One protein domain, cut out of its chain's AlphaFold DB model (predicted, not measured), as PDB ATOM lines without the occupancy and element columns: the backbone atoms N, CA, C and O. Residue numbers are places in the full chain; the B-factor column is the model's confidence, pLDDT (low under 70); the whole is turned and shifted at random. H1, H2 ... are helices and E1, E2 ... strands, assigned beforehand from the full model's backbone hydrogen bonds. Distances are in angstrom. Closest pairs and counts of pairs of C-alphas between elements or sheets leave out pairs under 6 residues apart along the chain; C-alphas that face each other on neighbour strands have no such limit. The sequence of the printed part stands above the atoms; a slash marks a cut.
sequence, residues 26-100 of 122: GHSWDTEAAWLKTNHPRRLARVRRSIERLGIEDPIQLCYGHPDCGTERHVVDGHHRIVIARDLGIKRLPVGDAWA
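This is residues 26 to 100 of the 122 residues of an uncharacterized protein of Streptomyces sp. SN-593 (UniProt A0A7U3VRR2). A small, strongly twisted three-stranded sheet, E2, E1 and E3, makes one end of the domain, and three helices cluster at the other. H3 lies between, with H2 packed on it; the E1 to E2 hairpin reaches away from the helices. The printed part has 75 residues, in the order H1, H2, E1, E2, H3, E3; the mixed sheet runs E2, E1, E3, and the class is mixed, helices and strands. It is compact, with a radius of gyration of the C-alphas of 13.0 A and spans of 36 by 29 by 20 A.

The inner strand E1, residues 60 to 63, is antiparallel to E2, residues 74 to 77, in a hairpin; N 63 and O 74 are 2.8 A apart, within hydrogen-bond range. E1 is parallel to E3, residues 92 to 97, with N 60 and O 94 at 2.9 A. H3, residues 79 to 87, is on the sheet but only grazes it, with residues 79 to 86. H2, residues 41 to 54, touches H3 with residues 43 to 48 alone, the closest C-alphas being those of Arg 48 and Ile 84, 6.0 A. Their tilt of 68 degrees is steep, only just short of about perpendicular. H1, residues 29 to 39, is close to H3 but not clearly touching, the closest C-alphas being those of Ala 33 and Val 83, 5.9 A. In H1, H2 and H3 every O i to N i+4 pair is within hydrogen-bond range.

E3 spans 16.0 A and ends at C-alpha 97, (32.010, -1.656, -36.024). H2 spans 19.9 A, H1 14.9 A from C-alpha 29 at (21.460, 10.843, -46.763), and H3 12.5 A.

The farthest C-alphas, Arg 53 and Pro 67, are 37.1 A apart. The printed part has no cut, no link is long, and no printed residue is under 70 in pLDDT.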
ATOM      1  N   GLY A  26      11.307   7.784 -44.632       83.56
ATOM      2  CA  GLY A  26      11.716   8.602 -45.778       83.56
ATOM      3  C   GLY A  26      12.925   9.506 -45.524       83.56
ATOM      4  O   GLY A  26      13.381  10.163 -46.463       83.56
ATOM      5  N   HIS A  27      13.489   9.513 -44.311       88.94
ATOM      6  CA  HIS A  27      14.789  10.136 -44.083       88.94
ATOM      7  C   HIS A  27      15.878   9.374 -44.849       88.94
ATOM      8  O   HIS A  27      15.832   8.156 -44.980       88.94
ATOM      9  N   SER A  28      16.828  10.099 -45.421       94.06
ATOM     10  CA  SER A  28      17.865   9.602 -46.321       94.06
ATOM     11  C   SER A  28      19.134  10.430 -46.146       94.06
ATOM     12  O   SER A  28      19.123  11.474 -45.502       94.06
ATOM     13  N   TRP A  29      20.233  10.040 -46.789       95.81
ATOM     14  CA  TRP A  29      21.460  10.843 -46.763       95.81
ATOM     15  C   TRP A  29      21.317  12.243 -47.369       95.81
ATOM     16  O   TRP A  29      22.071  13.142 -46.996       95.81
ATOM     17  N   ASP A  30      20.383  12.445 -48.297       96.25
ATOM     18  CA  ASP A  30      20.126  13.770 -48.864       96.25
ATOM     19  C   ASP A  30      19.354  14.654 -47.877       96.25
ATOM     20  O   ASP A  30      19.717  15.818 -47.687       96.25
ATOM     21  N   THR A  31      18.345  14.101 -47.193       95.75
ATOM     22  CA  THR A  31      17.598  14.840 -46.161       95.75
ATOM     23  C   THR A  31      18.453  15.077 -44.920       95.75
ATOM     24  O   THR A  31      18.433  16.180 -44.384       95.75
ATOM     25  N   GLU A  32      19.278  14.107 -44.526       95.56
ATOM     26  CA  GLU A  32      20.265  14.232 -43.449       95.56
ATOM     27  C   GLU A  32      21.268  15.346 -43.756       95.56
ATOM     28  O   GLU A  32      21.486  16.247 -42.949       95.56
ATOM     29  N   ALA A  33      21.830  15.368 -44.970       96.69
ATOM     30  CA  ALA A  33      22.743  16.431 -45.373       96.69
ATOM     31  C   ALA A  33      22.075  17.815 -45.353       96.69
ATOM     32  O   ALA A  33      22.699  18.783 -44.915       96.69
ATOM     33  N   ALA A  34      20.826  17.927 -45.814       96.75
ATOM     34  CA  ALA A  34      20.072  19.178 -45.771       96.75
ATOM     35  C   ALA A  34      19.786  19.628 -44.328       96.75
ATOM     36  O   ALA A  34      19.974  20.804 -43.994       96.75
ATOM     37  N   TRP A  35      19.402  18.688 -43.460       95.19
ATOM     38  CA  TRP A  35      19.146  18.943 -42.047       95.19
ATOM     39  C   TRP A  35      20.419  19.393 -41.326       95.19
ATOM     40  O   TRP A  35      20.403  20.432 -40.671       95.19
ATOM     41  N   LEU A  36      21.551  18.714 -41.529       95.69
ATOM     42  CA  LEU A  36      22.840  19.095 -40.942       95.69
ATOM     43  C   LEU A  36      23.344  20.449 -41.447       95.69
ATOM     44  O   LEU A  36      23.912  21.219 -40.673       95.69
ATOM     45  N   LYS A  37      23.140  20.767 -42.732       95.56
ATOM     46  CA  LYS A  37      23.507  22.076 -43.303       95.56
ATOM     47  C   LYS A  37      22.681  23.213 -42.701       95.56
ATOM     48  O   LYS A  37      23.214  24.305 -42.522       95.56
ATOM     49  N   THR A  38      21.426  22.939 -42.353       96.69
ATOM     50  CA  THR A  38      20.521  23.910 -41.725       96.69
ATOM     51  C   THR A  38      20.796  24.065 -40.231       96.69
ATOM     52  O   THR A  38      20.965  25.181 -39.752       96.69
ATOM     53  N   ASN A  39      20.876  22.952 -39.499       95.56
ATOM     54  CA  ASN A  39      20.882  22.952 -38.036       95.56
ATOM     55  C   ASN A  39      22.296  22.952 -37.445       95.56
ATOM     56  O   ASN A  39      22.522  23.542 -36.396       95.56
ATOM     57  N   HIS A  40      23.281  22.353 -38.125       95.75
ATOM     58  CA  HIS A  40      24.652  22.197 -37.620       95.75
ATOM     59  C   HIS A  40      25.743  22.878 -38.487       95.75
ATOM     60  O   HIS A  40      26.824  22.299 -38.674       95.75
ATOM     61  N   PRO A  41      25.555  24.115 -38.999       95.50
ATOM     62  CA  PRO A  41      26.496  24.725 -39.945       95.50
ATOM     63  C   PRO A  41      27.889  24.967 -39.340       95.50
ATOM     64  O   PRO A  41      28.905  24.724 -39.997       95.50
ATOM     65  N   ARG A  42      27.968  25.384 -38.066       95.56
ATOM     66  CA  ARG A  42      29.251  25.606 -37.366       95.56
ATOM     67  C   ARG A  42      30.037  24.304 -37.203       95.56
ATOM     68  O   ARG A  42      31.244  24.274 -37.458       95.56
ATOM     69  N   ARG A  43      29.352  23.212 -36.842       93.69
ATOM     70  CA  ARG A  43      29.961  21.882 -36.688       93.69
ATOM     71  C   ARG A  43      30.445  21.341 -38.031       93.69
ATOM     72  O   ARG A  43      31.578  20.875 -38.102       93.69
ATOM     73  N   LEU A  44      29.667  21.495 -39.107       96.50
ATOM     74  CA  LEU A  44      30.105  21.150 -40.467       96.50
ATOM     75  C   LEU A  44      31.358  21.925 -40.885       96.50
ATOM     76  O   LEU A  44      32.297  21.327 -41.407       96.50
ATOM     77  N   ALA A  45      31.419  23.233 -40.618       95.62
ATOM     78  CA  ALA A  45      32.600  24.037 -40.924       95.62
ATOM     79  C   ALA A  45      33.840  23.584 -40.129       95.62
ATOM     80  O   ALA A  45      34.939  23.525 -40.680       95.62
ATOM     81  N   ARG A  46      33.675  23.230 -38.846       95.56
ATOM     82  CA  ARG A  46      34.752  22.687 -38.001       95.56
ATOM     83  C   ARG A  46      35.253  21.340 -38.524       95.56
ATOM     84  O   ARG A  46      36.456  21.176 -38.706       95.56
ATOM     85  N   VAL A  47      34.339  20.417 -38.824       96.00
ATOM     86  CA  VAL A  47      34.665  19.094 -39.380       96.00
ATOM     87  C   VAL A  47      35.351  19.228 -40.738       96.00
ATOM     88  O   VAL A  47      36.372  18.587 -40.957       96.00
ATOM     89  N   ARG A  48      34.869  20.116 -41.617       97.62
ATOM     90  CA  ARG A  48      35.522  20.432 -42.896       97.62
ATOM     91  C   ARG A  48      36.971  20.857 -42.716       97.62
ATOM     92  O   ARG A  48      37.841  20.220 -43.296       97.62
ATOM     93  N   ARG A  49      37.235  21.857 -41.868       97.19
ATOM     94  CA  ARG A  49      38.609  22.315 -41.604       97.19
ATOM     95  C   ARG A  49      39.494  21.202 -41.050       97.19
ATOM     96  O   ARG A  49      40.661  21.115 -41.419       97.19
ATOM     97  N   SER A  50      38.949  20.356 -40.174       95.81
ATOM     98  CA  SER A  50      39.682  19.207 -39.636       95.81
ATOM     99  C   SER A  50      40.049  18.217 -40.740       95.81
ATOM    100  O   SER A  50      41.212  17.853 -40.861       95.81
ATOM    101  N   ILE A  51      39.087  17.848 -41.590       96.44
ATOM    102  CA  ILE A  51      39.291  16.896 -42.689       96.44
ATOM    103  C   ILE A  51      40.267  17.441 -43.732       96.44
ATOM    104  O   ILE A  51      41.129  16.706 -44.201       96.44
ATOM    105  N   GLU A  52      40.170  18.721 -44.086       95.50
ATOM    106  CA  GLU A  52      41.091  19.359 -45.032       95.50
ATOM    107  C   GLU A  52      42.533  19.396 -44.500       95.50
ATOM    108  O   GLU A  52      43.475  19.280 -45.280       95.50
ATOM    109  N   ARG A  53      42.716  19.531 -43.179       95.56
ATOM    110  CA  ARG A  53      44.037  19.620 -42.540       95.56
ATOM    111  C   ARG A  53      44.654  18.258 -42.212       95.56
ATOM    112  O   ARG A  53      45.859  18.096 -42.373       95.56
ATOM    113  N   LEU A  54      43.863  17.331 -41.678       94.88
ATOM    114  CA  LEU A  54      44.339  16.085 -41.058       94.88
ATOM    115  C   LEU A  54      43.821  14.829 -41.773       94.88
ATOM    116  O   LEU A  54      44.316  13.731 -41.541       94.88
ATOM    117  N   GLY A  55      42.844  14.975 -42.667       93.44
ATOM    118  CA  GLY A  55      42.057  13.851 -43.157       93.44
ATOM    119  C   GLY A  55      41.002  13.408 -42.141       93.44
ATOM    120  O   GLY A  55      40.673  14.106 -41.184       93.44
ATOM    121  N   ILE A  56      40.414  12.240 -42.391       93.00
ATOM    122  CA  ILE A  56      39.414  11.640 -41.504       93.00
ATOM    123  C   ILE A  56      40.151  10.667 -40.590       93.00
ATOM    124  O   ILE A  56      40.491   9.570 -41.023       93.00
ATOM    125  N   GLU A  57      40.429  11.091 -39.360       87.75
ATOM    126  CA  GLU A  57      41.155  10.281 -38.370       87.75
ATOM    127  C   GLU A  57      40.211   9.328 -37.626       87.75
ATOM    128  O   GLU A  57      40.517   8.145 -37.448       87.75
ATOM    129  N   ASP A  58      39.016   9.819 -37.292       89.81
ATOM    130  CA  ASP A  58      38.001   9.041 -36.594       89.81
ATOM    131  C   ASP A  58      37.164   8.194 -37.562       89.81
ATOM    132  O   ASP A  58      36.572   8.731 -38.514       89.81
ATOM    133  N   PRO A  59      37.047   6.877 -37.324       92.56
ATOM    134  CA  PRO A  59      36.223   6.014 -38.150       92.56
ATOM    135  C   PRO A  59      34.733   6.359 -38.040       92.56
ATOM    136  O   PRO A  59      34.222   6.736 -36.987       92.56
ATOM    137  N   ILE A  60      34.011   6.172 -39.144       94.06
ATOM    138  CA  ILE A  60      32.546   6.156 -39.137       94.06
ATOM    139  C   ILE A  60      32.082   4.887 -38.429       94.06
ATOM    140  O   ILE A  60      32.484   3.790 -38.825       94.06
ATOM    141  N   GLN A  61      31.232   5.023 -37.419       93.44
ATOM    142  CA  GLN A  61      30.758   3.887 -36.640       93.44
ATOM    143  C   GLN A  61      29.505   3.307 -37.282       93.44
ATOM    144  O   GLN A  61      28.511   4.005 -37.496       93.44
ATOM    145  N   LEU A  62      29.574   2.024 -37.617       92.50
ATOM    146  CA  LEU A  62      28.525   1.299 -38.315       92.50
ATOM    147  C   LEU A  62      27.905   0.266 -37.383       92.50
ATOM    148  O   LEU A  62      28.623  -0.535 -36.789       92.50
ATOM    149  N   CYS A  63      26.581   0.220 -37.337       89.88
ATOM    150  CA  CYS A  63      25.846  -0.864 -36.705       89.88
ATOM    151  C   CYS A  63      25.458  -1.906 -37.758       89.88
ATOM    152  O   CYS A  63      24.718  -1.601 -38.698       89.88
ATOM    153  N   TYR A  64      25.964  -3.136 -37.632       87.75
ATOM    154  CA  TYR A  64      25.545  -4.270 -38.455       87.75
ATOM    155  C   TYR A  64      25.843  -5.603 -37.760       87.75
ATOM    156  O   TYR A  64      26.936  -5.811 -37.252       87.75
ATOM    157  N   GLY A  65      24.895  -6.544 -37.791       79.00
ATOM    158  CA  GLY A  65      25.138  -7.921 -37.337       79.00
ATOM    159  C   GLY A  65      25.304  -8.115 -35.824       79.00
ATOM    160  O   GLY A  65      25.647  -9.220 -35.411       79.00
ATOM    161  N   HIS A  66      25.039  -7.086 -35.011       80.00
ATOM    162  CA  HIS A  66      24.968  -7.172 -33.550       80.00
ATOM    163  C   HIS A  66      23.499  -7.203 -33.084       80.00
ATOM    164  O   HIS A  66      22.681  -6.521 -33.706       80.00
ATOM    165  N   PRO A  67      23.142  -7.928 -32.004       78.62
ATOM    166  CA  PRO A  67      21.772  -7.947 -31.474       78.62
ATOM    167  C   PRO A  67      21.199  -6.550 -31.200       78.62
ATOM    168  O   PRO A  67      20.051  -6.283 -31.543       78.62
ATOM    169  N   ASP A  68      22.027  -5.639 -30.683       76.94
ATOM    170  CA  ASP A  68      21.617  -4.262 -30.368       76.94
ATOM    171  C   ASP A  68      21.478  -3.356 -31.602       76.94
ATOM    172  O   ASP A  68      20.936  -2.259 -31.505       76.94
ATOM    173  N   CYS A  69      21.919  -3.801 -32.784       74.50
ATOM    174  CA  CYS A  69      21.652  -3.089 -34.039       74.50
ATOM    175  C   CYS A  69      20.246  -3.353 -34.587       74.50
ATOM    176  O   CYS A  69      19.834  -2.709 -35.553       74.50
ATOM    177  N   GLY A  70      19.533  -4.340 -34.036       76.19
ATOM    178  CA  GLY A  70      18.327  -4.867 -34.654       76.19
ATOM    179  C   GLY A  70      18.604  -5.452 -36.045       76.19
ATOM    180  O   GLY A  70      19.678  -5.983 -36.333       76.19
ATOM    181  N   THR A  71      17.608  -5.378 -36.925       72.94
ATOM    182  CA  THR A  71      17.673  -5.954 -38.278       72.94
ATOM    183  C   THR A  71      18.270  -5.015 -39.326       72.94
ATOM    184  O   THR A  71      18.542  -5.455 -40.444       72.94
ATOM    185  N   GLU A  72      18.473  -3.737 -39.001       81.38
ATOM    186  CA  GLU A  72      18.814  -2.697 -39.976       81.38
ATOM    187  C   GLU A  72      20.264  -2.221 -39.865       81.38
ATOM    188  O   GLU A  72      20.801  -2.000 -38.779       81.38
ATOM    189  N   ARG A  73      20.910  -2.031 -41.020       91.31
ATOM    190  CA  ARG A  73      22.274  -1.498 -41.109       91.31
ATOM    191  C   ARG A  73      22.233   0.022 -41.131       91.31
ATOM    192  O   ARG A  73      21.671   0.609 -42.055       91.31
ATOM    193  N   HIS A  74      22.876   0.654 -40.161       92.50
ATOM    194  CA  HIS A  74      22.857   2.109 -40.034       92.50
ATOM    195  C   HIS A  74      24.179   2.670 -39.498       92.50
ATOM    196  O   HIS A  74      25.015   1.945 -38.956       92.50
ATOM    197  N   VAL A  75      24.387   3.965 -39.708       93.62
ATOM    198  CA  VAL A  75      25.501   4.732 -39.144       93.62
ATOM    199  C   VAL A  75      25.075   5.251 -37.778       93.62
ATOM    200  O   VAL A  75      24.066   5.934 -37.689       93.62
ATOM    201  N   VAL A  76      25.838   4.947 -36.727       90.44
ATOM    202  CA  VAL A  76      25.560   5.460 -35.369       90.44
ATOM    203  C   VAL A  76      26.336   6.738 -35.073       90.44
ATOM    204  O   VAL A  76      25.857   7.593 -34.339       90.44
ATOM    205  N   ASP A  77      27.514   6.905 -35.682       91.31
ATOM    206  CA  ASP A  77      28.327   8.114 -35.553       91.31
ATOM    207  C   ASP A  77      29.118   8.409 -36.837       91.31
ATOM    208  O   ASP A  77      29.557   7.512 -37.563       91.31
ATOM    209  N   GLY A  78      29.347   9.699 -37.095       94.19
ATOM    210  CA  GLY A  78      30.104  10.194 -38.240       94.19
ATOM    211  C   GLY A  78      29.271  10.837 -39.350       94.19
ATOM    212  O   GLY A  78      29.811  11.074 -40.430       94.19
ATOM    213  N   HIS A  79      28.004  11.180 -39.102       96.62
ATOM    214  CA  HIS A  79      27.113  11.836 -40.070       96.62
ATOM    215  C   HIS A  79      27.736  13.106 -40.688       96.62
ATOM    216  O   HIS A  79      27.850  13.208 -41.914       96.62
ATOM    217  N   HIS A  80      28.275  14.029 -39.875       97.31
ATOM    218  CA  HIS A  80      28.984  15.217 -40.389       97.31
ATOM    219  C   HIS A  80      30.201  14.849 -41.245       97.31
ATOM    220  O   HIS A  80      30.434  15.478 -42.276       97.31
ATOM    221  N   ARG A  81      30.976  13.831 -40.839       97.62
ATOM    222  CA  ARG A  81      32.170  13.379 -41.575       97.62
ATOM    223  C   ARG A  81      31.780  12.813 -42.942       97.62
ATOM    224  O   ARG A  81      32.438  13.134 -43.926       97.62
ATOM    225  N   ILE A  82      30.688  12.052 -43.029       97.94
ATOM    226  CA  ILE A  82      30.142  11.533 -44.294       97.94
ATOM    227  C   ILE A  82      29.689  12.674 -45.209       97.94
ATOM    228  O   ILE A  82      30.060  12.696 -46.385       97.94
ATOM    229  N   VAL A  83      28.918  13.633 -44.685       97.81
ATOM    230  CA  VAL A  83      28.417  14.769 -45.477       97.81
ATOM    231  C   VAL A  83      29.571  15.606 -46.022       97.81
ATOM    232  O   VAL A  83      29.612  15.901 -47.215       97.81
ATOM    233  N   ILE A  84      30.556  15.930 -45.183       98.12
ATOM    234  CA  ILE A  84      31.734  16.679 -45.619       98.12
ATOM    235  C   ILE A  84      32.586  15.871 -46.599       98.12
ATOM    236  O   ILE A  84      33.044  16.422 -47.598       98.12
ATOM    237  N   ALA A  85      32.772  14.570 -46.372       97.81
ATOM    238  CA  ALA A  85      33.491  13.717 -47.308       97.81
ATOM    239  C   ALA A  85      32.832  13.686 -48.691       97.81
ATOM    240  O   ALA A  85      33.530  13.735 -49.705       97.81
ATOM    241  N   ARG A  86      31.494  13.649 -48.736       97.50
ATOM    242  CA  ARG A  86      30.726  13.754 -49.978       97.50
ATOM    243  C   ARG A  86      30.967  15.093 -50.666       97.50
ATOM    244  O   ARG A  86      31.291  15.090 -51.852       97.50
ATOM    245  N   ASP A  87      30.865  16.200 -49.932       97.50
ATOM    246  CA  ASP A  87      31.087  17.547 -50.472       97.50
ATOM    247  C   ASP A  87      32.533  17.738 -50.985       97.50
ATOM    248  O   ASP A  87      32.747  18.426 -51.980       97.50
ATOM    249  N   LEU A  88      33.527  17.128 -50.331       97.38
ATOM    250  CA  LEU A  88      34.944  17.168 -50.726       97.38
ATOM    251  C   LEU A  88      35.311  16.138 -51.810       97.38
ATOM    252  O   LEU A  88      36.459  16.077 -52.247       97.38
ATOM    253  N   GLY A  89      34.369  15.295 -52.238       97.56
ATOM    254  CA  GLY A  89      34.622  14.256 -53.235       97.56
ATOM    255  C   GLY A  89      35.504  13.097 -52.747       97.56
ATOM    256  O   GLY A  89      35.979  12.316 -53.576       97.56
ATOM    257  N   ILE A  90      35.690  12.938 -51.432       97.38
ATOM    258  CA  ILE A  90      36.446  11.839 -50.818       97.38
ATOM    259  C   ILE A  90      35.746  10.509 -51.121       97.38
ATOM    260  O   ILE A  90      34.538  10.352 -50.950       97.38
ATOM    261  N   LYS A  91      36.510   9.521 -51.598       97.56
ATOM    262  CA  LYS A  91      35.949   8.250 -52.092       97.56
ATOM    263  C   LYS A  91      35.993   7.111 -51.086       97.56
ATOM    264  O   LYS A  91      35.242   6.153 -51.256       97.56
ATOM    265  N   ARG A  92      36.861   7.182 -50.075       97.00
ATOM    266  CA  ARG A  92      37.051   6.128 -49.071       97.00
ATOM    267  C   ARG A  92      37.091   6.731 -47.678       97.00
ATOM    268  O   ARG A  92      37.706   7.772 -47.488       97.00
ATOM    269  N   LEU A  93      36.450   6.049 -46.741       96.06
ATOM    270  CA  LEU A  93      36.327   6.458 -45.348       96.06
ATOM    271  C   LEU A  93      36.845   5.342 -44.443       96.06
ATOM    272  O   LEU A  93      36.591   4.171 -44.757       96.06
ATOM    273  N   PRO A  94      37.540   5.664 -43.343       95.62
ATOM    274  CA  PRO A  94      37.727   4.706 -42.264       95.62
ATOM    275  C   PRO A  94      36.366   4.382 -41.639       95.62
ATOM    276  O   PRO A  94      35.534   5.268 -41.442       95.62
ATOM    277  N   VAL A  95      36.128   3.107 -41.354       94.19
ATOM    278  CA  VAL A  95      34.899   2.616 -40.729       94.19
ATOM    279  C   VAL A  95      35.229   1.681 -39.571       94.19
ATOM    280  O   VAL A  95      36.199   0.919 -39.627       94.19
ATOM    281  N   GLY A  96      34.406   1.749 -38.534       91.19
ATOM    282  CA  GLY A  96      34.446   0.914 -37.343       91.19
ATOM    283  C   GLY A  96      33.133   0.157 -37.188       91.19
ATOM    284  O   GLY A  96      32.092   0.588 -37.682       91.19
ATOM    285  N   ASP A  97      33.204  -1.000 -36.542       87.94
ATOM    286  CA  ASP A  97      32.010  -1.656 -36.024       87.94
ATOM    287  C   ASP A  97      31.695  -1.030 -34.671       87.94
ATOM    288  O   ASP A  97      32.548  -1.000 -33.779       87.94
ATOM    289  N   ALA A  98      30.471  -0.530 -34.555       85.12
ATOM    290  CA  ALA A  98      29.968   0.105 -33.364       85.12
ATOM    291  C   ALA A  98      30.091  -0.826 -32.133       85.12
ATOM    292  O   ALA A  98      30.422  -0.398 -31.034       85.12
ATOM    293  N   TRP A  99      29.942  -2.133 -32.296       81.06
ATOM    294  CA  TRP A  99      29.959  -3.060 -31.162       81.06
ATOM    295  C   TRP A  99      31.250  -3.873 -31.057       81.06
ATOM    296  O   TRP A  99      31.317  -4.852 -30.314       81.06
ATOM    297  N   ALA A 100      32.307  -3.479 -31.775       77.06
ATOM    298  CA  ALA A 100      33.600  -4.133 -31.625       77.06
ATOM    299  C   ALA A 100      34.158  -3.944 -30.198       77.06
ATOM    300  O   ALA A 100      34.073  -2.848 -29.639       77.06
TER     301      ALA A 100